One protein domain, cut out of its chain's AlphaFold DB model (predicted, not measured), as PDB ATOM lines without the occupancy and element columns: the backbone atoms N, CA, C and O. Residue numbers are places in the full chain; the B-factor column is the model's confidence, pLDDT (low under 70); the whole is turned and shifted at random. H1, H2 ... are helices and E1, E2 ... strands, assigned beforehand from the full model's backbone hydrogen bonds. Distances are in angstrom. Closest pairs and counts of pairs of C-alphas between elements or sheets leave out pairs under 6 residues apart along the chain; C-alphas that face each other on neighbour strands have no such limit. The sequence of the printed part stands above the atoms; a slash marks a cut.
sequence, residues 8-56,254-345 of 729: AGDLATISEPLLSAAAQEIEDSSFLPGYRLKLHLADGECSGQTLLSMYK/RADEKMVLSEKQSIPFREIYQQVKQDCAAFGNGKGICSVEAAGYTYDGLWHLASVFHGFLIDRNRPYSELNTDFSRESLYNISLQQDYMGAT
ATOM      1  N   ALA A   8      28.688 -11.063 -10.966       54.41
ATOM      2  CA  ALA A   8      28.756 -11.795  -9.701       54.41
ATOM      3  C   ALA A   8      29.326 -10.944  -8.559       54.41
ATOM      4  O   ALA A   8      29.037 -11.202  -7.392       54.41
ATOM      5  N   GLY A   9      30.127  -9.931  -8.892       57.88
ATOM      6  CA  GLY A   9      30.719  -9.053  -7.901       57.88
ATOM      7  C   GLY A   9      29.794  -7.964  -7.381       57.88
ATOM      8  O   GLY A   9      29.805  -7.617  -6.198       57.88
ATOM      9  N   ASP A  10      28.899  -7.517  -8.250       63.56
ATOM     10  CA  ASP A  10      27.790  -6.651  -7.879       63.56
ATOM     11  C   ASP A  10      26.901  -7.319  -6.800       63.56
ATOM     12  O   ASP A  10      26.524  -6.682  -5.818       63.56
ATOM     13  N   LEU A  11      26.663  -8.637  -6.902       63.81
ATOM     14  CA  LEU A  11      25.912  -9.410  -5.898       63.81
ATOM     15  C   LEU A  11      26.637  -9.526  -4.547       63.81
ATOM     16  O   LEU A  11      26.000  -9.434  -3.492       63.81
ATOM     17  N   ALA A  12      27.958  -9.728  -4.563       63.69
ATOM     18  CA  ALA A  12      28.765  -9.822  -3.346       63.69
ATOM     19  C   ALA A  12      28.756  -8.496  -2.570       63.69
ATOM     20  O   ALA A  12      28.522  -8.490  -1.362       63.69
ATOM     21  N   THR A  13      28.893  -7.376  -3.286       67.44
ATOM     22  CA  THR A  13      28.888  -6.019  -2.716       67.44
ATOM     23  C   THR A  13      27.595  -5.715  -1.951       67.44
ATOM     24  O   THR A  13      27.602  -5.034  -0.930       67.44
ATOM     25  N   ILE A  14      26.471  -6.269  -2.405       68.81
ATOM     26  CA  ILE A  14      25.144  -6.017  -1.822       68.81
ATOM     27  C   ILE A  14      24.865  -6.917  -0.610       68.81
ATOM     28  O   ILE A  14      23.990  -6.624   0.203       68.81
ATOM     29  N   SER A  15      25.643  -7.986  -0.441       76.94
ATOM     30  CA  SER A  15      25.538  -8.885   0.712       76.94
ATOM     31  C   SER A  15      26.328  -8.385   1.932       76.94
ATOM     32  O   SER A  15      26.020  -8.767   3.060       76.94
ATOM     33  N   GLU A  16      27.323  -7.509   1.749       77.44
ATOM     34  CA  GLU A  16      28.171  -7.017   2.850       77.44
ATOM     35  C   GLU A  16      27.407  -6.280   3.962       77.44
ATOM     36  O   GLU A  16      27.683  -6.552   5.139       77.44
ATOM     37  N   PRO A  17      26.433  -5.393   3.662       75.81
ATOM     38  CA  PRO A  17      25.648  -4.741   4.706       75.81
ATOM     39  C   PRO A  17      24.855  -5.749   5.546       75.81
ATOM     40  O   PRO A  17      24.773  -5.605   6.764       75.81
ATOM     41  N   LEU A  18      24.328  -6.807   4.918       77.12
ATOM     42  CA  LEU A  18      23.596  -7.870   5.610       77.12
ATOM     43  C   LEU A  18      24.503  -8.729   6.487       77.12
ATOM     44  O   LEU A  18      24.143  -9.021   7.624       77.12
ATOM     45  N   LEU A  19      25.685  -9.097   5.995       81.81
ATOM     46  CA  LEU A  19      26.679  -9.813   6.795       81.81
ATOM     47  C   LEU A  19      27.124  -8.988   8.006       81.81
ATOM     48  O   LEU A  19      27.247  -9.523   9.107       81.81
ATOM     49  N   SER A  20      27.323  -7.684   7.815       80.56
ATOM     50  CA  SER A  20      27.687  -6.758   8.891       80.56
ATOM     51  C   SER A  20      26.568  -6.631   9.926       80.56
ATOM     52  O   SER A  20      26.836  -6.692  11.125       80.56
ATOM     53  N   ALA A  21      25.315  -6.518   9.473       78.88
ATOM     54  CA  ALA A  21      24.148  -6.478  10.348       78.88
ATOM     55  C   ALA A  21      24.003  -7.773  11.163       78.88
ATOM     56  O   ALA A  21      23.868  -7.708  12.381       78.88
ATOM     57  N   ALA A  22      24.113  -8.941  10.518       82.31
ATOM     58  CA  ALA A  22      24.083 -10.233  11.203       82.31
ATOM     59  C   ALA A  22      25.203 -10.352  12.248       82.31
ATOM     60  O   ALA A  22      24.948 -10.754  13.380       82.31
ATOM     61  N   ALA A  23      26.438  -9.975  11.897       85.00
ATOM     62  CA  ALA A  23      27.575 -10.046  12.813       85.00
ATOM     63  C   ALA A  23      27.353  -9.186  14.063       85.00
ATOM     64  O   ALA A  23      27.537  -9.669  15.181       85.00
ATOM     65  N   GLN A  24      26.920  -7.937  13.870       83.56
ATOM     66  CA  GLN A  24      26.616  -7.016  14.962       83.56
ATOM     67  C   GLN A  24      25.517  -7.574  15.875       83.56
ATOM     68  O   GLN A  24      25.639  -7.547  17.095       83.56
ATOM     69  N   GLU A  25      24.470  -8.148  15.294       82.69
ATOM     70  CA  GLU A  25      23.347  -8.692  16.049       82.69
ATOM     71  C   GLU A  25      23.714  -9.941  16.869       82.69
ATOM     72  O   GLU A  25      23.290 -10.101  18.019       82.69
ATOM     73  N   ILE A  26      24.552 -10.818  16.313       85.00
ATOM     74  CA  ILE A  26      25.093 -11.977  17.034       85.00
ATOM     75  C   ILE A  26      25.948 -11.515  18.226       85.00
ATOM     76  O   ILE A  26      25.877 -12.111  19.303       85.00
ATOM     77  N   GLU A  27      26.730 -10.442  18.064       86.31
ATOM     78  CA  GLU A  27      27.500  -9.841  19.159       86.31
ATOM     79  C   GLU A  27      26.580  -9.251  20.245       86.31
ATOM     80  O   GLU A  27      26.737  -9.570  21.427       86.31
ATOM     81  N   ASP A  28      25.579  -8.459  19.856       85.06
ATOM     82  CA  ASP A  28      24.681  -7.756  20.786       85.06
ATOM     83  C   ASP A  28      23.733  -8.701  21.541       85.06
ATOM     84  O   ASP A  28      23.386  -8.474  22.706       85.06
ATOM     85  N   SER A  29      23.331  -9.806  20.911       84.19
ATOM     86  CA  SER A  29      22.439 -10.799  21.520       84.19
ATOM     87  C   SER A  29      23.092 -11.581  22.666       84.19
ATOM     88  O   SER A  29      22.374 -12.147  23.499       84.19
ATOM     89  N   SER A  30      24.431 -11.564  22.758       85.19
ATOM     90  CA  SER A  30      25.231 -12.459  23.610       85.19
ATOM     91  C   SER A  30      25.025 -13.941  23.283       85.19
ATOM     92  O   SER A  30      25.213 -14.796  24.149       85.19
ATOM     93  N   PHE A  31      24.640 -14.253  22.040       88.12
ATOM     94  CA  PHE A  31      24.362 -15.620  21.606       88.12
ATOM     95  C   PHE A  31      25.604 -16.519  21.678       88.12
ATOM     96  O   PHE A  31      25.490 -17.702  21.968       88.12
ATOM     97  N   LEU A  32      26.808 -15.968  21.506       88.69
ATOM     98  CA  LEU A  32      28.079 -16.673  21.710       88.69
ATOM     99  C   LEU A  32      28.826 -16.099  22.930       88.69
ATOM    100  O   LEU A  32      29.779 -15.332  22.767       88.69
ATOM    101  N   PRO A  33      28.416 -16.426  24.170       90.94
ATOM    102  CA  PRO A  33      28.976 -15.800  25.362       90.94
ATOM    103  C   PRO A  33      30.471 -16.106  25.503       90.94
ATOM    104  O   PRO A  33      30.896 -17.258  25.460       90.94
ATOM    105  N   GLY A  34      31.279 -15.057  25.685       90.56
ATOM    106  CA  GLY A  34      32.739 -15.171  25.802       90.56
ATOM    107  C   GLY A  34      33.485 -15.292  24.468       90.56
ATOM    108  O   GLY A  34      34.715 -15.348  24.474       90.56
ATOM    109  N   TYR A  35      32.776 -15.275  23.337       89.56
ATOM    110  CA  TYR A  35      33.356 -15.339  21.999       89.56
ATOM    111  C   TYR A  35      32.915 -14.146  21.146       89.56
ATOM    112  O   TYR A  35      31.907 -13.498  21.412       89.56
ATOM    113  N   ARG A  36      33.696 -13.847  20.104       88.19
ATOM    114  CA  ARG A  36      33.394 -12.800  19.123       88.19
ATOM    115  C   ARG A  36      33.660 -13.327  17.720       88.19
ATOM    116  O   ARG A  36      34.751 -13.840  17.467       88.19
ATOM    117  N   LEU A  37      32.695 -13.177  16.816       82.75
ATOM    118  CA  LEU A  37      32.882 -13.513  15.407       82.75
ATOM    119  C   LEU A  37      33.633 -12.377  14.710       82.75
ATOM    120  O   LEU A  37      33.267 -11.214  14.820       82.75
ATOM    121  N   LYS A  38      34.702 -12.712  13.987       83.06
ATOM    122  CA  LYS A  38      35.435 -11.759  13.150       83.06
ATOM    123  C   LYS A  38      35.334 -12.200  11.702       83.06
ATOM    124  O   LYS A  38      35.827 -13.267  11.347       83.06
ATOM    125  N   LEU A  39      34.696 -11.374  10.879       79.00
ATOM    126  CA  LEU A  39      34.605 -11.602   9.445       79.00
ATOM    127  C   LEU A  39      35.891 -11.129   8.767       79.00
ATOM    128  O   LEU A  39      36.324  -9.992   8.947       79.00
ATOM    129  N   HIS A  40      36.491 -12.012   7.977       78.50
ATOM    130  CA  HIS A  40      37.610 -11.690   7.105       78.50
ATOM    131  C   HIS A  40      37.146 -11.872   5.664       78.50
ATOM    132  O   HIS A  40      37.015 -13.000   5.192       78.50
ATOM    133  N   LEU A  41      36.862 -10.761   4.987       74.00
ATOM    134  CA  LEU A  41      36.426 -10.772   3.597       74.00
ATOM    135  C   LEU A  41      37.654 -10.792   2.686       74.00
ATOM    136  O   LEU A  41      38.609 -10.039   2.890       74.00
ATOM    137  N   ALA A  42      37.641 -11.694   1.711       70.69
ATOM    138  CA  ALA A  42      38.692 -11.833   0.720       70.69
ATOM    139  C   ALA A  42      38.070 -11.974  -0.662       70.69
ATOM    140  O   ALA A  42      37.006 -12.570  -0.830       70.69
ATOM    141  N   ASP A  43      38.771 -11.425  -1.642       68.69
ATOM    142  CA  ASP A  43      38.207 -11.193  -2.950       68.69
ATOM    143  C   ASP A  43      38.363 -12.399  -3.886       68.69
ATOM    144  O   ASP A  43      39.479 -12.802  -4.200       68.69
ATOM    145  N   GLY A  44      37.237 -12.993  -4.293       65.06
ATOM    146  CA  GLY A  44      37.136 -14.313  -4.932       65.06
ATOM    147  C   GLY A  44      37.483 -14.416  -6.429       65.06
ATOM    148  O   GLY A  44      37.510 -15.515  -6.975       65.06
ATOM    149  N   GLU A  45      37.642 -13.304  -7.139       66.06
ATOM    150  CA  GLU A  45      37.501 -13.101  -8.604       66.06
ATOM    151  C   GLU A  45      36.449 -13.940  -9.379       66.06
ATOM    152  O   GLU A  45      36.475 -13.975 -10.608       66.06
ATOM    153  N   CYS A  46      35.552 -14.677  -8.701       61.94
ATOM    154  CA  CYS A  46      34.821 -15.823  -9.271       61.94
ATOM    155  C   CYS A  46      35.710 -16.729 -10.154       61.94
ATOM    156  O   CYS A  46      35.232 -17.362 -11.098       61.94
ATOM    157  N   SER A  47      37.011 -16.788  -9.853       58.84
ATOM    158  CA  SER A  47      38.023 -17.454 -10.668       58.84
ATOM    159  C   SER A  47      38.569 -18.672  -9.931       58.84
ATOM    160  O   SER A  47      38.737 -18.646  -8.711       58.84
ATOM    161  N   GLY A  48      38.907 -19.737 -10.664       50.81
ATOM    162  CA  GLY A  48      39.541 -20.925 -10.074       50.81
ATOM    163  C   GLY A  48      40.908 -20.642  -9.425       50.81
ATOM    164  O   GLY A  48      41.405 -21.463  -8.662       50.81
ATOM    165  N   GLN A  49      41.520 -19.476  -9.681       41.91
ATOM    166  CA  GLN A  49      42.812 -19.090  -9.099       41.91
ATOM    167  C   GLN A  49      42.713 -18.685  -7.618       41.91
ATOM    168  O   GLN A  49      43.727 -18.646  -6.921       41.91
ATOM    169  N   THR A  50      41.505 -18.437  -7.112       45.16
ATOM    170  CA  THR A  50      41.293 -17.853  -5.781       45.16
ATOM    171  C   THR A  50      41.239 -18.863  -4.638       45.16
ATOM    172  O   THR A  50      41.236 -18.475  -3.468       45.16
ATOM    173  N   LEU A  51      41.303 -20.162  -4.950       34.94
ATOM    174  CA  LEU A  51      41.480 -21.219  -3.952       34.94
ATOM    175  C   LEU A  51      42.630 -20.874  -2.980       34.94
ATOM    176  O   LEU A  51      42.468 -21.006  -1.771       34.94
ATOM    177  N   LEU A  52      43.728 -20.282  -3.477       29.36
ATOM    178  CA  LEU A  52      44.907 -19.844  -2.707       29.36
ATOM    179  C   LEU A  52      44.660 -18.770  -1.624       29.36
ATOM    180  O   LEU A  52      45.436 -18.706  -0.668       29.36
ATOM    181  N   SER A  53      43.604 -17.956  -1.723       26.39
ATOM    182  CA  SER A  53      43.313 -16.890  -0.745       26.39
ATOM    183  C   SER A  53      42.468 -17.383   0.438       26.39
ATOM    184  O   SER A  53      42.699 -16.940   1.565       26.39
ATOM    185  N   MET A  54      41.564 -18.355   0.229       29.89
ATOM    186  CA  MET A  54      40.817 -19.024   1.313       29.89
ATOM    187  C   MET A  54      41.721 -19.907   2.192       29.89
ATOM    188  O   MET A  54      41.507 -19.983   3.403       29.89
ATOM    189  N   TYR A  55      42.787 -20.495   1.627       26.70
ATOM    190  CA  TYR A  55      43.746 -21.350   2.352       26.70
ATOM    191  C   TYR A  55      44.474 -20.658   3.521       26.70
ATOM    192  O   TYR A  55      45.060 -21.340   4.363       26.70
ATOM    193  N   LYS A  56      44.460 -19.320   3.602       25.52
ATOM    194  CA  LYS A  56      45.111 -18.577   4.695       25.52
ATOM    195  C   LYS A  56      44.278 -18.461   5.972       25.52
ATOM    196  O   LYS A  56      44.852 -18.101   6.997       25.52
ATOM    197  N   ARG A 254       3.036 -14.039   8.403       45.59
ATOM    198  CA  ARG A 254       2.463 -14.790   9.522       45.59
ATOM    199  C   ARG A 254       2.801 -14.041  10.807       45.59
ATOM    200  O   ARG A 254       3.969 -13.821  11.108       45.59
ATOM    201  N   ALA A 255       1.781 -13.548  11.509       39.78
ATOM    202  CA  ALA A 255       1.937 -12.682  12.685       39.78
ATOM    203  C   ALA A 255       2.593 -13.388  13.894       39.78
ATOM    204  O   ALA A 255       2.925 -12.744  14.889       39.78
ATOM    205  N   ASP A 256       2.769 -14.704  13.805       45.62
ATOM    206  CA  ASP A 256       3.308 -15.621  14.805       45.62
ATOM    207  C   ASP A 256       4.739 -16.108  14.507       45.62
ATOM    208  O   ASP A 256       5.419 -16.579  15.420       45.62
ATOM    209  N   GLU A 257       5.248 -15.942  13.284       51.69
ATOM    210  CA  GLU A 257       6.611 -16.350  12.922       51.69
ATOM    211  C   GLU A 257       7.612 -15.253  13.306       51.69
ATOM    212  O   GLU A 257       7.987 -14.401  12.504       51.69
ATOM    213  N   LYS A 258       8.040 -15.239  14.572       53.72
ATOM    214  CA  LYS A 258       9.210 -14.459  14.996       53.72
ATOM    215  C   LYS A 258      10.482 -15.153  14.521       53.72
ATOM    216  O   LYS A 258      10.600 -16.372  14.618       53.72
ATOM    217  N   MET A 259      11.460 -14.370  14.075       59.25
ATOM    218  CA  MET A 259      12.809 -14.883  13.868       59.25
ATOM    219  C   MET A 259      13.373 -15.343  15.222       59.25
ATOM    220  O   MET A 259      13.624 -14.526  16.106       59.25
ATOM    221  N   VAL A 260      13.514 -16.659  15.400       57.25
ATOM    222  CA  VAL A 260      13.697 -17.283  16.727       57.25
ATOM    223  C   VAL A 260      15.064 -16.968  17.337       57.25
ATOM    224  O   VAL A 260      15.185 -16.837  18.547       57.25
ATOM    225  N   LEU A 261      16.102 -16.791  16.516       62.56
ATOM    226  CA  LEU A 261      17.463 -16.526  17.010       62.56
ATOM    227  C   LEU A 261      17.736 -15.037  17.290       62.56
ATOM    228  O   LEU A 261      18.782 -14.672  17.815       62.56
ATOM    229  N   SER A 262      16.761 -14.185  16.981       60.72
ATOM    230  CA  SER A 262      16.895 -12.738  16.837       60.72
ATOM    231  C   SER A 262      15.932 -11.992  17.784       60.72
ATOM    232  O   SER A 262      15.417 -10.911  17.509       60.72
ATOM    233  N   GLU A 263      15.644 -12.566  18.957       56.09
ATOM    234  CA  GLU A 263      14.647 -12.015  19.896       56.09
ATOM    235  C   GLU A 263      15.006 -10.621  20.455       56.09
ATOM    236  O   GLU A 263      14.149  -9.939  21.020       56.09
ATOM    237  N   LYS A 264      16.259 -10.178  20.280       53.22
ATOM    238  CA  LYS A 264      16.788  -8.873  20.710       53.22
ATOM    239  C   LYS A 264      17.144  -7.954  19.533       53.22
ATOM    240  O   LYS A 264      18.164  -7.268  19.582       53.22
ATOM    241  N   GLN A 265      16.339  -7.930  18.470       54.78
ATOM    242  CA  GLN A 265      16.548  -6.970  17.380       54.78
ATOM    243  C   GLN A 265      16.543  -5.530  17.907       54.78
ATOM    244  O   GLN A 265      15.515  -5.010  18.335       54.78
ATOM    245  N   SER A 266      17.701  -4.875  17.829       45.59
ATOM    246  CA  SER A 266      17.831  -3.428  18.050       45.59
ATOM    247  C   SER A 266      17.243  -2.628  16.878       45.59
ATOM    248  O   SER A 266      16.866  -1.472  17.047       45.59
ATOM    249  N   ILE A 267      17.155  -3.259  15.699       56.19
ATOM    250  CA  ILE A 267      16.615  -2.721  14.446       56.19
ATOM    251  C   ILE A 267      15.615  -3.750  13.901       56.19
ATOM    252  O   ILE A 267      16.014  -4.894  13.671       56.19
ATOM    253  N   PRO A 268      14.338  -3.392  13.676       64.88
ATOM    254  CA  PRO A 268      13.378  -4.289  13.047       64.88
ATOM    255  C   PRO A 268      13.917  -4.811  11.713       64.88
ATOM    256  O   PRO A 268      14.296  -4.027  10.847       64.88
ATOM    257  N   PHE A 269      13.886  -6.123  11.493       67.88
ATOM    258  CA  PHE A 269      14.361  -6.756  10.252       67.88
ATOM    259  C   PHE A 269      13.793  -6.124   8.964       67.88
ATOM    260  O   PHE A 269      14.457  -6.050   7.930       67.88
ATOM    261  N   ARG A 270      12.566  -5.589   9.037       68.62
ATOM    262  CA  ARG A 270      11.943  -4.778   7.981       68.62
ATOM    263  C   ARG A 270      12.812  -3.599   7.537       68.62
ATOM    264  O   ARG A 270      12.849  -3.306   6.346       68.62
ATOM    265  N   GLU A 271      13.436  -2.899   8.474       71.31
ATOM    266  CA  GLU A 271      14.278  -1.734   8.201       71.31
ATOM    267  C   GLU A 271      15.574  -2.164   7.514       71.31
ATOM    268  O   GLU A 271      15.949  -1.559   6.513       71.31
ATOM    269  N   ILE A 272      16.177  -3.275   7.953       71.06
ATOM    270  CA  ILE A 272      17.342  -3.887   7.294       71.06
ATOM    271  C   ILE A 272      17.000  -4.241   5.840       71.06
ATOM    272  O   ILE A 272      17.709  -3.852   4.916       71.06
ATOM    273  N   TYR A 273      15.874  -4.920   5.616       74.69
ATOM    274  CA  TYR A 273      15.419  -5.272   4.270       74.69
ATOM    275  C   TYR A 273      15.158  -4.040   3.389       74.69
ATOM    276  O   TYR A 273      15.545  -4.009   2.221       74.69
ATOM    277  N   GLN A 274      14.503  -3.011   3.934       76.44
ATOM    278  CA  GLN A 274      14.240  -1.770   3.205       76.44
ATOM    279  C   GLN A 274      15.530  -1.040   2.837       76.44
ATOM    280  O   GLN A 274      15.635  -0.567   1.707       76.44
ATOM    281  N   GLN A 275      16.498  -0.991   3.751       76.19
ATOM    282  CA  GLN A 275      17.806  -0.395   3.509       76.19
ATOM    283  C   GLN A 275      18.533  -1.124   2.375       76.19
ATOM    284  O   GLN A 275      18.890  -0.503   1.380       76.19
ATOM    285  N   VAL A 276      18.624  -2.457   2.444       74.88
ATOM    286  CA  VAL A 276      19.252  -3.272   1.390       74.88
ATOM    287  C   VAL A 276      18.561  -3.069   0.048       74.88
ATOM    288  O   VAL A 276      19.226  -2.935  -0.974       74.88
ATOM    289  N   LYS A 277      17.227  -2.996   0.025       76.31
ATOM    290  CA  LYS A 277      16.476  -2.728  -1.206       76.31
ATOM    291  C   LYS A 277      16.773  -1.338  -1.782       76.31
ATOM    292  O   LYS A 277      16.834  -1.195  -3.001       76.31
ATOM    293  N   GLN A 278      16.938  -0.321  -0.938       78.19
ATOM    294  CA  GLN A 278      17.305   1.030  -1.375       78.19
ATOM    295  C   GLN A 278      18.735   1.067  -1.919       78.19
ATOM    296  O   GLN A 278      18.948   1.581  -3.015       78.19
ATOM    297  N   ASP A 279      19.680   0.454  -1.209       75.56
ATOM    298  CA  ASP A 279      21.084   0.374  -1.618       75.56
ATOM    299  C   ASP A 279      21.225  -0.390  -2.937       75.56
ATOM    300  O   ASP A 279      21.893   0.062  -3.863       75.56
ATOM    301  N   CYS A 280      20.492  -1.492  -3.064       71.88
ATOM    302  CA  CYS A 280      20.339  -2.276  -4.280       71.88
ATOM    303  C   CYS A 280      19.817  -1.450  -5.464       71.88
ATOM    304  O   CYS A 280      20.373  -1.509  -6.559       71.88
ATOM    305  N   ALA A 281      18.766  -0.651  -5.253       71.19
ATOM    306  CA  ALA A 281      18.201   0.205  -6.294       71.19
ATOM    307  C   ALA A 281      19.135   1.364  -6.679       71.19
ATOM    308  O   ALA A 281      19.097   1.834  -7.815       71.19
ATOM    309  N   ALA A 282      19.974   1.831  -5.753       72.00
ATOM    310  CA  ALA A 282      20.983   2.855  -6.006       72.00
ATOM    311  C   ALA A 282      22.272   2.281  -6.626       72.00
ATOM    312  O   ALA A 282      23.044   3.021  -7.245       72.00
ATOM    313  N   PHE A 283      22.503   0.974  -6.488       70.62
ATOM    314  CA  PHE A 283      23.742   0.317  -6.881       70.62
ATOM    315  C   PHE A 283      24.036   0.489  -8.382       70.62
ATOM    316  O   PHE A 283      23.169   0.355  -9.251       70.62
ATOM    317  N   GLY A 284      25.280   0.859  -8.700       64.69
ATOM    318  CA  GLY A 284      25.692   1.183 -10.069       64.69
ATOM    319  C   GLY A 284      24.873   2.311 -10.717       64.69
ATOM    320  O   GLY A 284      24.626   2.256 -11.921       64.69
ATOM    321  N   ASN A 285      24.405   3.301  -9.943       68.75
ATOM    322  CA  ASN A 285      23.474   4.355 -10.384       68.75
ATOM    323  C   ASN A 285      22.152   3.793 -10.944       68.75
ATOM    324  O   ASN A 285      21.649   4.266 -11.965       68.75
ATOM    325  N   GLY A 286      21.627   2.738 -10.315       65.06
ATOM    326  CA  GLY A 286      20.423   2.025 -10.754       65.06
ATOM    327  C   GLY A 286      20.620   1.132 -11.981       65.06
ATOM    328  O   GLY A 286      19.645   0.661 -12.560       65.06
ATOM    329  N   LYS A 287      21.872   0.911 -12.400       63.38
ATOM    330  CA  LYS A 287      22.231   0.025 -13.520       63.38
ATOM    331  C   LYS A 287      23.041  -1.198 -13.097       63.38
ATOM    332  O   LYS A 287      23.285  -2.059 -13.940       63.38
ATOM    333  N   GLY A 288      23.498  -1.257 -11.846       63.41
ATOM    334  CA  GLY A 288      24.255  -2.402 -11.351       63.41
ATOM    335  C   GLY A 288      23.361  -3.627 -11.150       63.41
ATOM    336  O   GLY A 288      22.144  -3.506 -10.992       63.41
ATOM    337  N   ILE A 289      23.953  -4.821 -11.198       64.25
ATOM    338  CA  ILE A 289      23.198  -6.068 -11.042       64.25
ATOM    339  C   ILE A 289      22.993  -6.334  -9.554       64.25
ATOM    340  O   ILE A 289      23.927  -6.652  -8.832       64.25
ATOM    341  N   CYS A 290      21.750  -6.241  -9.099       68.94
ATOM    342  CA  CYS A 290      21.404  -6.522  -7.718       68.94
ATOM    343  C   CYS A 290      20.339  -7.614  -7.610       68.94
ATOM    344  O   CYS A 290      19.322  -7.552  -8.298       68.94
ATOM    345  N   SER A 291      20.546  -8.560  -6.688       70.88
ATOM    346  CA  SER A 291      19.509  -9.477  -6.212       70.88
ATOM    347  C   SER A 291      19.404  -9.382  -4.694       70.88
ATOM    348  O   SER A 291      20.270  -9.857  -3.957       70.88
ATOM    349  N   VAL A 292      18.314  -8.772  -4.228       72.31
ATOM    350  CA  VAL A 292      17.951  -8.764  -2.802       72.31
ATOM    351  C   VAL A 292      17.592 -10.183  -2.346       72.31
ATOM    352  O   VAL A 292      17.748 -10.524  -1.175       72.31
ATOM    353  N   GLU A 293      17.145 -11.029  -3.279       76.19
ATOM    354  CA  GLU A 293      16.778 -12.417  -3.028       76.19
ATOM    355  C   GLU A 293      17.974 -13.244  -2.556       76.19
ATOM    356  O   GLU A 293      17.907 -13.879  -1.506       76.19
ATOM    357  N   ALA A 294      19.098 -13.177  -3.274       75.81
ATOM    358  CA  ALA A 294      20.314 -13.897  -2.904       75.81
ATOM    359  C   ALA A 294      20.949 -13.361  -1.608       75.81
ATOM    360  O   ALA A 294      21.491 -14.134  -0.814       75.81
ATOM    361  N   ALA A 295      20.860 -12.050  -1.370       77.75
ATOM    362  CA  ALA A 295      21.529 -11.389  -0.254       77.75
ATOM    363  C   ALA A 295      21.041 -11.913   1.114       77.75
ATOM    364  O   ALA A 295      21.850 -12.142   2.015       77.75
ATOM    365  N   GLY A 296      19.745 -12.212   1.259       80.81
ATOM    366  CA  GLY A 296      19.170 -12.752   2.500       80.81
ATOM    367  C   GLY A 296      19.784 -14.070   2.976       80.81
ATOM    368  O   GLY A 296      19.919 -14.301   4.177       80.81
ATOM    369  N   TYR A 297      20.223 -14.918   2.047       85.38
ATOM    370  CA  TYR A 297      20.845 -16.202   2.377       85.38
ATOM    371  C   TYR A 297      22.225 -16.045   3.021       85.38
ATOM    372  O   TYR A 297      22.673 -16.943   3.735       85.38
ATOM    373  N   THR A 298      22.899 -14.911   2.805       84.62
ATOM    374  CA  THR A 298      24.178 -14.612   3.469       84.62
ATOM    375  C   THR A 298      23.981 -14.255   4.941       84.62
ATOM    376  O   THR A 298      24.738 -14.725   5.791       84.62
ATOM    377  N   TYR A 299      22.911 -13.516   5.250       83.81
ATOM    378  CA  TYR A 299      22.495 -13.204   6.616       83.81
ATOM    379  C   TYR A 299      22.177 -14.491   7.394       83.81
ATOM    380  O   TYR A 299      22.738 -14.724   8.466       83.81
ATOM    381  N   ASP A 300      21.362 -15.377   6.809       86.19
ATOM    382  CA  ASP A 300      21.051 -16.678   7.417       86.19
ATOM    383  C   ASP A 300      22.286 -17.567   7.567       86.19
ATOM    384  O   ASP A 300      22.403 -18.280   8.560       86.19
ATOM    385  N   GLY A 301      23.237 -17.495   6.633       89.50
ATOM    386  CA  GLY A 301      24.477 -18.264   6.712       89.50
ATOM    387  C   GLY A 301      25.366 -17.897   7.885       89.50
ATOM    388  O   GLY A 301      25.941 -18.791   8.509       89.50
ATOM    389  N   LEU A 302      25.456 -16.614   8.233       88.62
ATOM    390  CA  LEU A 302      26.237 -16.213   9.397       88.62
ATOM    391  C   LEU A 302      25.557 -16.631  10.707       88.62
ATOM    392  O   LEU A 302      26.227 -17.148  11.602       88.62
ATOM    393  N   TRP A 303      24.233 -16.488  10.793       89.44
ATOM    394  CA  TRP A 303      23.447 -17.008  11.915       89.44
ATOM    395  C   TRP A 303      23.547 -18.528  12.051       89.44
ATOM    396  O   TRP A 303      23.664 -19.044  13.165       89.44
ATOM    397  N   HIS A 304      23.575 -19.247  10.930       91.31
ATOM    398  CA  HIS A 304      23.741 -20.697  10.918       91.31
ATOM    399  C   HIS A 304      25.101 -21.099  11.485       91.31
ATOM    400  O   HIS A 304      25.178 -21.928  12.388       91.31
ATOM    401  N   LEU A 305      26.179 -20.457  11.025       92.19
ATOM    402  CA  LEU A 305      27.524 -20.678  11.565       92.19
ATOM    403  C   LEU A 305      27.603 -20.358  13.061       92.19
ATOM    404  O   LEU A 305      28.193 -21.129  13.820       92.19
ATOM    405  N   ALA A 306      26.993 -19.256  13.499       91.44
ATOM    406  CA  ALA A 306      26.932 -18.906  14.914       91.44
ATOM    407  C   ALA A 306      26.200 -19.979  15.733       91.44
ATOM    408  O   ALA A 306      26.681 -20.362  16.795       91.44
ATOM    409  N   SER A 307      25.095 -20.514  15.214       92.62
ATOM    410  CA  SER A 307      24.317 -21.587  15.852       92.62
ATOM    411  C   SER A 307      25.098 -22.895  15.926       92.62
ATOM    412  O   SER A 307      25.121 -23.553  16.963       92.62
ATOM    413  N   VAL A 308      25.848 -23.228  14.873       93.44
ATOM    414  CA  VAL A 308      26.748 -24.387  14.873       93.44
ATOM    415  C   VAL A 308      27.861 -24.236  15.914       93.44
ATOM    416  O   VAL A 308      28.141 -25.177  16.662       93.44
ATOM    417  N   PHE A 309      28.474 -23.054  16.017       93.94
ATOM    418  CA  PHE A 309      29.477 -22.791  17.049       93.94
ATOM    419  C   PHE A 309      28.888 -22.763  18.453       93.94
ATOM    420  O   PHE A 309      29.547 -23.243  19.373       93.94
ATOM    421  N   HIS A 310      27.663 -22.267  18.628       94.38
ATOM    422  CA  HIS A 310      26.955 -22.335  19.900       94.38
ATOM    423  C   HIS A 310      26.761 -23.794  20.323       94.38
ATOM    424  O   HIS A 310      27.207 -24.190  21.400       94.38
ATOM    425  N   GLY A 311      26.227 -24.624  19.422       94.94
ATOM    426  CA  GLY A 311      26.045 -26.054  19.659       94.94
ATOM    427  C   GLY A 311      27.348 -26.782  20.006       94.94
ATOM    428  O   GLY A 311      27.364 -27.695  20.832       94.94
ATOM    429  N   PHE A 312      28.472 -26.377  19.409       95.31
ATOM    430  CA  PHE A 312      29.773 -26.988  19.681       95.31
ATOM    431  C   PHE A 312      30.407 -26.485  20.987       95.31
ATOM    432  O   PHE A 312      30.746 -27.282  21.862       95.31
ATOM    433  N   LEU A 313      30.593 -25.171  21.116       94.69
ATOM    434  CA  LEU A 313      31.354 -24.551  22.203       94.69
ATOM    435  C   LEU A 313      30.551 -24.461  23.499       94.69
ATOM    436  O   LEU A 313      31.118 -24.628  24.575       94.69
ATOM    437  N   ILE A 314      29.251 -24.183  23.396       95.62
ATOM    438  CA  ILE A 314      28.386 -23.886  24.539       95.62
ATOM    439  C   ILE A 314      27.597 -25.134  24.928       95.62
ATOM    440  O   ILE A 314      27.863 -25.703  25.985       95.62
ATOM    441  N   ASP A 315      26.709 -25.625  24.057       95.94
ATOM    442  CA  ASP A 315      25.797 -26.728  24.408       95.94
ATOM    443  C   ASP A 315      26.546 -28.025  24.721       95.94
ATOM    444  O   ASP A 315      26.228 -28.739  25.674       95.94
ATOM    445  N   ARG A 316      27.579 -28.331  23.930       96.50
ATOM    446  CA  ARG A 316      28.434 -29.511  24.132       96.50
ATOM    447  C   ARG A 316      29.664 -29.228  24.993       96.50
ATOM    448  O   ARG A 316      30.463 -30.144  25.198       96.50
ATOM    449  N   ASN A 317      29.817 -27.995  25.488       95.94
ATOM    450  CA  ASN A 317      30.923 -27.549  26.337       95.94
ATOM    451  C   ASN A 317      32.308 -27.977  25.801       95.94
ATOM    452  O   ASN A 317      33.159 -28.470  26.549       95.94
ATOM    453  N   ARG A 318      32.520 -27.871  24.479       95.00
ATOM    454  CA  ARG A 318      33.803 -28.214  23.848       95.00
ATOM    455  C   ARG A 318      34.752 -27.017  23.909       95.00
ATOM    456  O   ARG A 318      34.333 -25.888  23.654       95.00
ATOM    457  N   PRO A 319      36.041 -27.227  24.213       93.31
ATOM    458  CA  PRO A 319      36.990 -26.130  24.262       93.31
ATOM    459  C   PRO A 319      37.304 -25.615  22.853       93.31
ATOM    460  O   PRO A 319      37.449 -26.382  21.901       93.31
ATOM    461  N   TYR A 320      37.519 -24.304  22.740       88.44
ATOM    462  CA  TYR A 320      37.944 -23.645  21.500       88.44
ATOM    463  C   TYR A 320      39.175 -24.298  20.848       88.44
ATOM    464  O   TYR A 320      39.275 -24.351  19.625       88.44
ATOM    465  N   SER A 321      40.096 -24.847  21.650       89.81
ATOM    466  CA  SER A 321      41.310 -25.519  21.166       89.81
ATOM    467  C   SER A 321      41.046 -26.740  20.280       89.81
ATOM    468  O   SER A 321      41.962 -27.206  19.610       89.81
ATOM    469  N   GLU A 322      39.823 -27.274  20.270       90.25
ATOM    470  CA  GLU A 322      39.451 -28.412  19.430       90.25
ATOM    471  C   GLU A 322      38.971 -28.033  18.024       90.25
ATOM    472  O   GLU A 322      38.874 -28.937  17.195       90.25
ATOM    473  N   LEU A 323      38.722 -26.747  17.721       82.94
ATOM    474  CA  LEU A 323      38.116 -26.252  16.463       82.94
ATOM    475  C   LEU A 323      38.957 -26.451  15.182       82.94
ATOM    476  O   LEU A 323      38.697 -25.841  14.151       82.94
ATOM    477  N   ASN A 324      39.968 -27.308  15.221       79.69
ATOM    478  CA  ASN A 324      40.820 -27.628  14.083       79.69
ATOM    479  C   ASN A 324      41.288 -29.094  14.141       79.69
ATOM    480  O   ASN A 324      42.443 -29.430  13.893       79.69
ATOM    481  N   THR A 325      40.386 -29.976  14.554       83.56
ATOM    482  CA  THR A 325      40.611 -31.426  14.615       83.56
ATOM    483  C   THR A 325      39.661 -32.141  13.659       83.56
ATOM    484  O   THR A 325      38.581 -31.621  13.364       83.56
ATOM    485  N   ASP A 326      40.009 -33.352  13.216       84.56
ATOM    486  CA  ASP A 326      39.103 -34.156  12.377       84.56
ATOM    487  C   ASP A 326      37.768 -34.413  13.088       84.56
ATOM    488  O   ASP A 326      36.702 -34.283  12.488       84.56
ATOM    489  N   PHE A 327      37.824 -34.639  14.404       89.94
ATOM    490  CA  PHE A 327      36.642 -34.728  15.258       89.94
ATOM    491  C   PHE A 327      35.755 -33.479  15.155       89.94
ATOM    492  O   PHE A 327      34.541 -33.593  14.990       89.94
ATOM    493  N   SER A 328      36.339 -32.277  15.245       87.50
ATOM    494  CA  SER A 328      35.558 -31.040  15.153       87.50
ATOM    495  C   SER A 328      34.918 -30.866  13.782       87.50
ATOM    496  O   SER A 328      33.787 -30.404  13.718       87.50
ATOM    497  N   ARG A 329      35.572 -31.301  12.697       87.38
ATOM    498  CA  ARG A 329      35.015 -31.210  11.341       87.38
ATOM    499  C   ARG A 329      33.724 -32.017  11.226       87.38
ATOM    500  O   ARG A 329      32.692 -31.476  10.836       87.38
ATOM    501  N   GLU A 330      33.770 -33.282  11.635       90.44
ATOM    502  CA  GLU A 330      32.601 -34.163  11.638       90.44
ATOM    503  C   GLU A 330      31.530 -33.673  12.624       90.44
ATOM    504  O   GLU A 330      30.347 -33.612  12.290       90.44
ATOM    505  N   SER A 331      31.931 -33.249  13.825       92.88
ATOM    506  CA  SER A 331      30.991 -32.755  14.830       92.88
ATOM    507  C   SER A 331      30.280 -31.476  14.386       92.88
ATOM    508  O   SER A 331      29.072 -31.377  14.590       92.88
ATOM    509  N   LEU A 332      30.989 -30.500  13.815       92.44
ATOM    510  CA  LEU A 332      30.409 -29.241  13.330       92.44
ATOM    511  C   LEU A 332      29.456 -29.502  12.164       92.44
ATOM    512  O   LEU A 332      28.359 -28.952  12.145       92.44
ATOM    513  N   TYR A 333      29.827 -30.396  11.246       91.56
ATOM    514  CA  TYR A 333      28.940 -30.832  10.174       91.56
ATOM    515  C   TYR A 333      27.667 -31.495  10.718       91.56
ATOM    516  O   TYR A 333      26.562 -31.105  10.355       91.56
ATOM    517  N   ASN A 334      27.790 -32.417  11.673       93.00
ATOM    518  CA  ASN A 334      26.628 -33.061  12.286       93.00
ATOM    519  C   ASN A 334      25.744 -32.072  13.066       93.00
ATOM    520  O   ASN A 334      24.524 -32.207  13.044       93.00
ATOM    521  N   ILE A 335      26.325 -31.067  13.733       94.38
ATOM    522  CA  ILE A 335      25.555 -29.983  14.374       94.38
ATOM    523  C   ILE A 335      24.819 -29.154  13.319       94.38
ATOM    524  O   ILE A 335      23.665 -28.796  13.538       94.38
ATOM    525  N   SER A 336      25.466 -28.872  12.187       92.94
ATOM    526  CA  SER A 336      24.894 -28.136  11.053       92.94
ATOM    527  C   SER A 336      23.599 -28.780  10.550       92.94
ATOM    528  O   SER A 336      22.606 -28.086  10.350       92.94
ATOM    529  N   LEU A 337      23.572 -30.112  10.443       91.69
ATOM    530  CA  LEU A 337      22.387 -30.885  10.042       91.69
ATOM    531  C   LEU A 337      21.282 -30.941  11.111       91.69
ATOM    532  O   LEU A 337      20.151 -31.303  10.812       91.69
ATOM    533  N   GLN A 338      21.610 -30.633  12.368       92.81
ATOM    534  CA  GLN A 338      20.661 -30.625  13.485       92.81
ATOM    535  C   GLN A 338      19.996 -29.260  13.685       92.81
ATOM    536  O   GLN A 338      19.068 -29.159  14.485       92.81
ATOM    537  N   GLN A 339      20.472 -28.214  13.001       90.50
ATOM    538  CA  GLN A 339      19.866 -26.892  13.104       90.50
ATOM    539  C   GLN A 339      18.529 -26.859  12.362       90.50
ATOM    540  O   GLN A 339      18.433 -27.274  11.205       90.50
ATOM    541  N   ASP A 340      17.518 -26.328  13.041       90.44
ATOM    542  CA  ASP A 340      16.179 -26.125  12.503       90.44
ATOM    543  C   ASP A 340      15.552 -24.902  13.177       90.44
ATOM    544  O   ASP A 340      15.170 -24.942  14.348       90.44
ATOM    545  N   TYR A 341      15.522 -23.780  12.465       87.12
ATOM    546  CA  TYR A 341      15.027 -22.515  13.002       87.12
ATOM    547  C   TYR A 341      14.431 -21.630  11.906       87.12
ATOM    548  O   TYR A 341      14.665 -21.836  10.719       87.12
ATOM    549  N   MET A 342      13.664 -20.611  12.295       85.12
ATOM    550  CA  MET A 342      13.160 -19.602  11.359       85.12
ATOM    551  C   MET A 342      14.181 -18.476  11.191       85.12
ATOM    552  O   MET A 342      14.436 -17.725  12.135       85.12
ATOM    553  N   GLY A 343      14.765 -18.387   9.994       84.06
ATOM    554  CA  GLY A 343      15.679 -17.330   9.572       84.06
ATOM    555  C   GLY A 343      15.002 -16.218   8.762       84.06
ATOM    556  O   GLY A 343      13.783 -16.183   8.590       84.06
ATOM    557  N   ALA A 344      15.827 -15.331   8.217       81.56
ATOM    558  CA  ALA A 344      15.480 -14.208   7.351       81.56
ATOM    559  C   ALA A 344      14.780 -14.621   6.048       81.56
ATOM    560  O   ALA A 344      13.929 -13.896   5.535       81.56
ATOM    561  N   THR A 345      15.156 -15.766   5.484       83.50
ATOM    562  CA  THR A 345      14.620 -16.286   4.209       83.50
ATOM    563  C   THR A 345      13.646 -17.455   4.412       83.50
ATOM    564  O   THR A 345      13.235 -18.118   3.460       83.50
TER     565      THR A 345
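AT A GLANCE: This is residues 8 to 56 and 254 to 345 of the 729 residues of the protein "Gabbr2 protein" of Symbiodinium sp. KB8 (UniProt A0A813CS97). A flat helical body is built round the long helix H4: H1 packs on one side of H4, H3 packs on H1 farther out, and H5 crosses the later part of H4 on its other side. The small helix H2, at the end of a long link from H1, lies off this body and touches no helix, while the short strand E1 leads back past H4 after H5. The printed part has 141 residues, with five named helices and one named strand in the order H1, H2, H3, H4, H5, E1, and its class is mostly helix. It is compact, with a radius of gyration of the C-alphas of 16.8 A, and spans 49 by 46 by 24 A.

HOW THE PARTS SIT: H1, residues 8 to 29, touches the hub H4, residues 292 to 315, at a steep tilt of 38 degrees, the same way; the closest C-alphas are those of Ser 15 and Ala 295, 4.8 A apart. H2, residues 48 to 54, is apart from H1 and H4. H3, residues 269 to 286, touches H1 at a shallow tilt of 25 degrees, opposite ways, closest at the C-alphas of Ile 14 and Cys 280, 6.6 A apart. H3 and H4 form a helical hairpin and only just touch, with 3 pairs of C-alphas within 8 A, the closest being those of Lys 277 and Val 292 at 6.4 A. H1, H3 and H4 are an up and down bundle, each running against the one before it in the chain. H5, residues 326 to 338, touches residues 304 to 312 of H4 at a steep tilt of 60 degrees, opposite ways, with the C-alphas of Val 308 and Ser 336 closest at 5.7 A. E1, residues 340 to 343, pairs with no named strand; its closest C-alpha to H4 is that of Gly 343, 5.8 A from that of Asp 300. Every O i to N i+4 pair is within hydrogen-bond range in H5, against 16 of 18 in H1, 12 of 14 in H3, 15 of 20 in H4 and 0 of 3 in H2, where 2 of 4 O i to N i+3 pairs are.

IN THESE COORDINATES: H1 begins at C-alpha 8 (28.756, -11.795, -9.701), has a kink of 31 degrees near residue 15 and measures 31.9 A. H2 measures 11.6 A, H3 23.6 A, H4 33.5 A and H5 18.8 A. E1 measures 9.3 A and ends at C-alpha 343 (15.679, -17.330, 9.572).

THE WHOLE: The farthest C-alphas, those of Lys 287 and Asn 317, are 49.2 A apart. Residues 57 to 253 are not printed, and C-alphas 56 and 254 are 43.1 A apart across the cut. The link from H1 to H2 is long, with 18 residues. The mean pLDDT of the printed part is 75.3, and residues 8 to 14, 43 to 56, 254 to 270 and 284 to 290 are under 70.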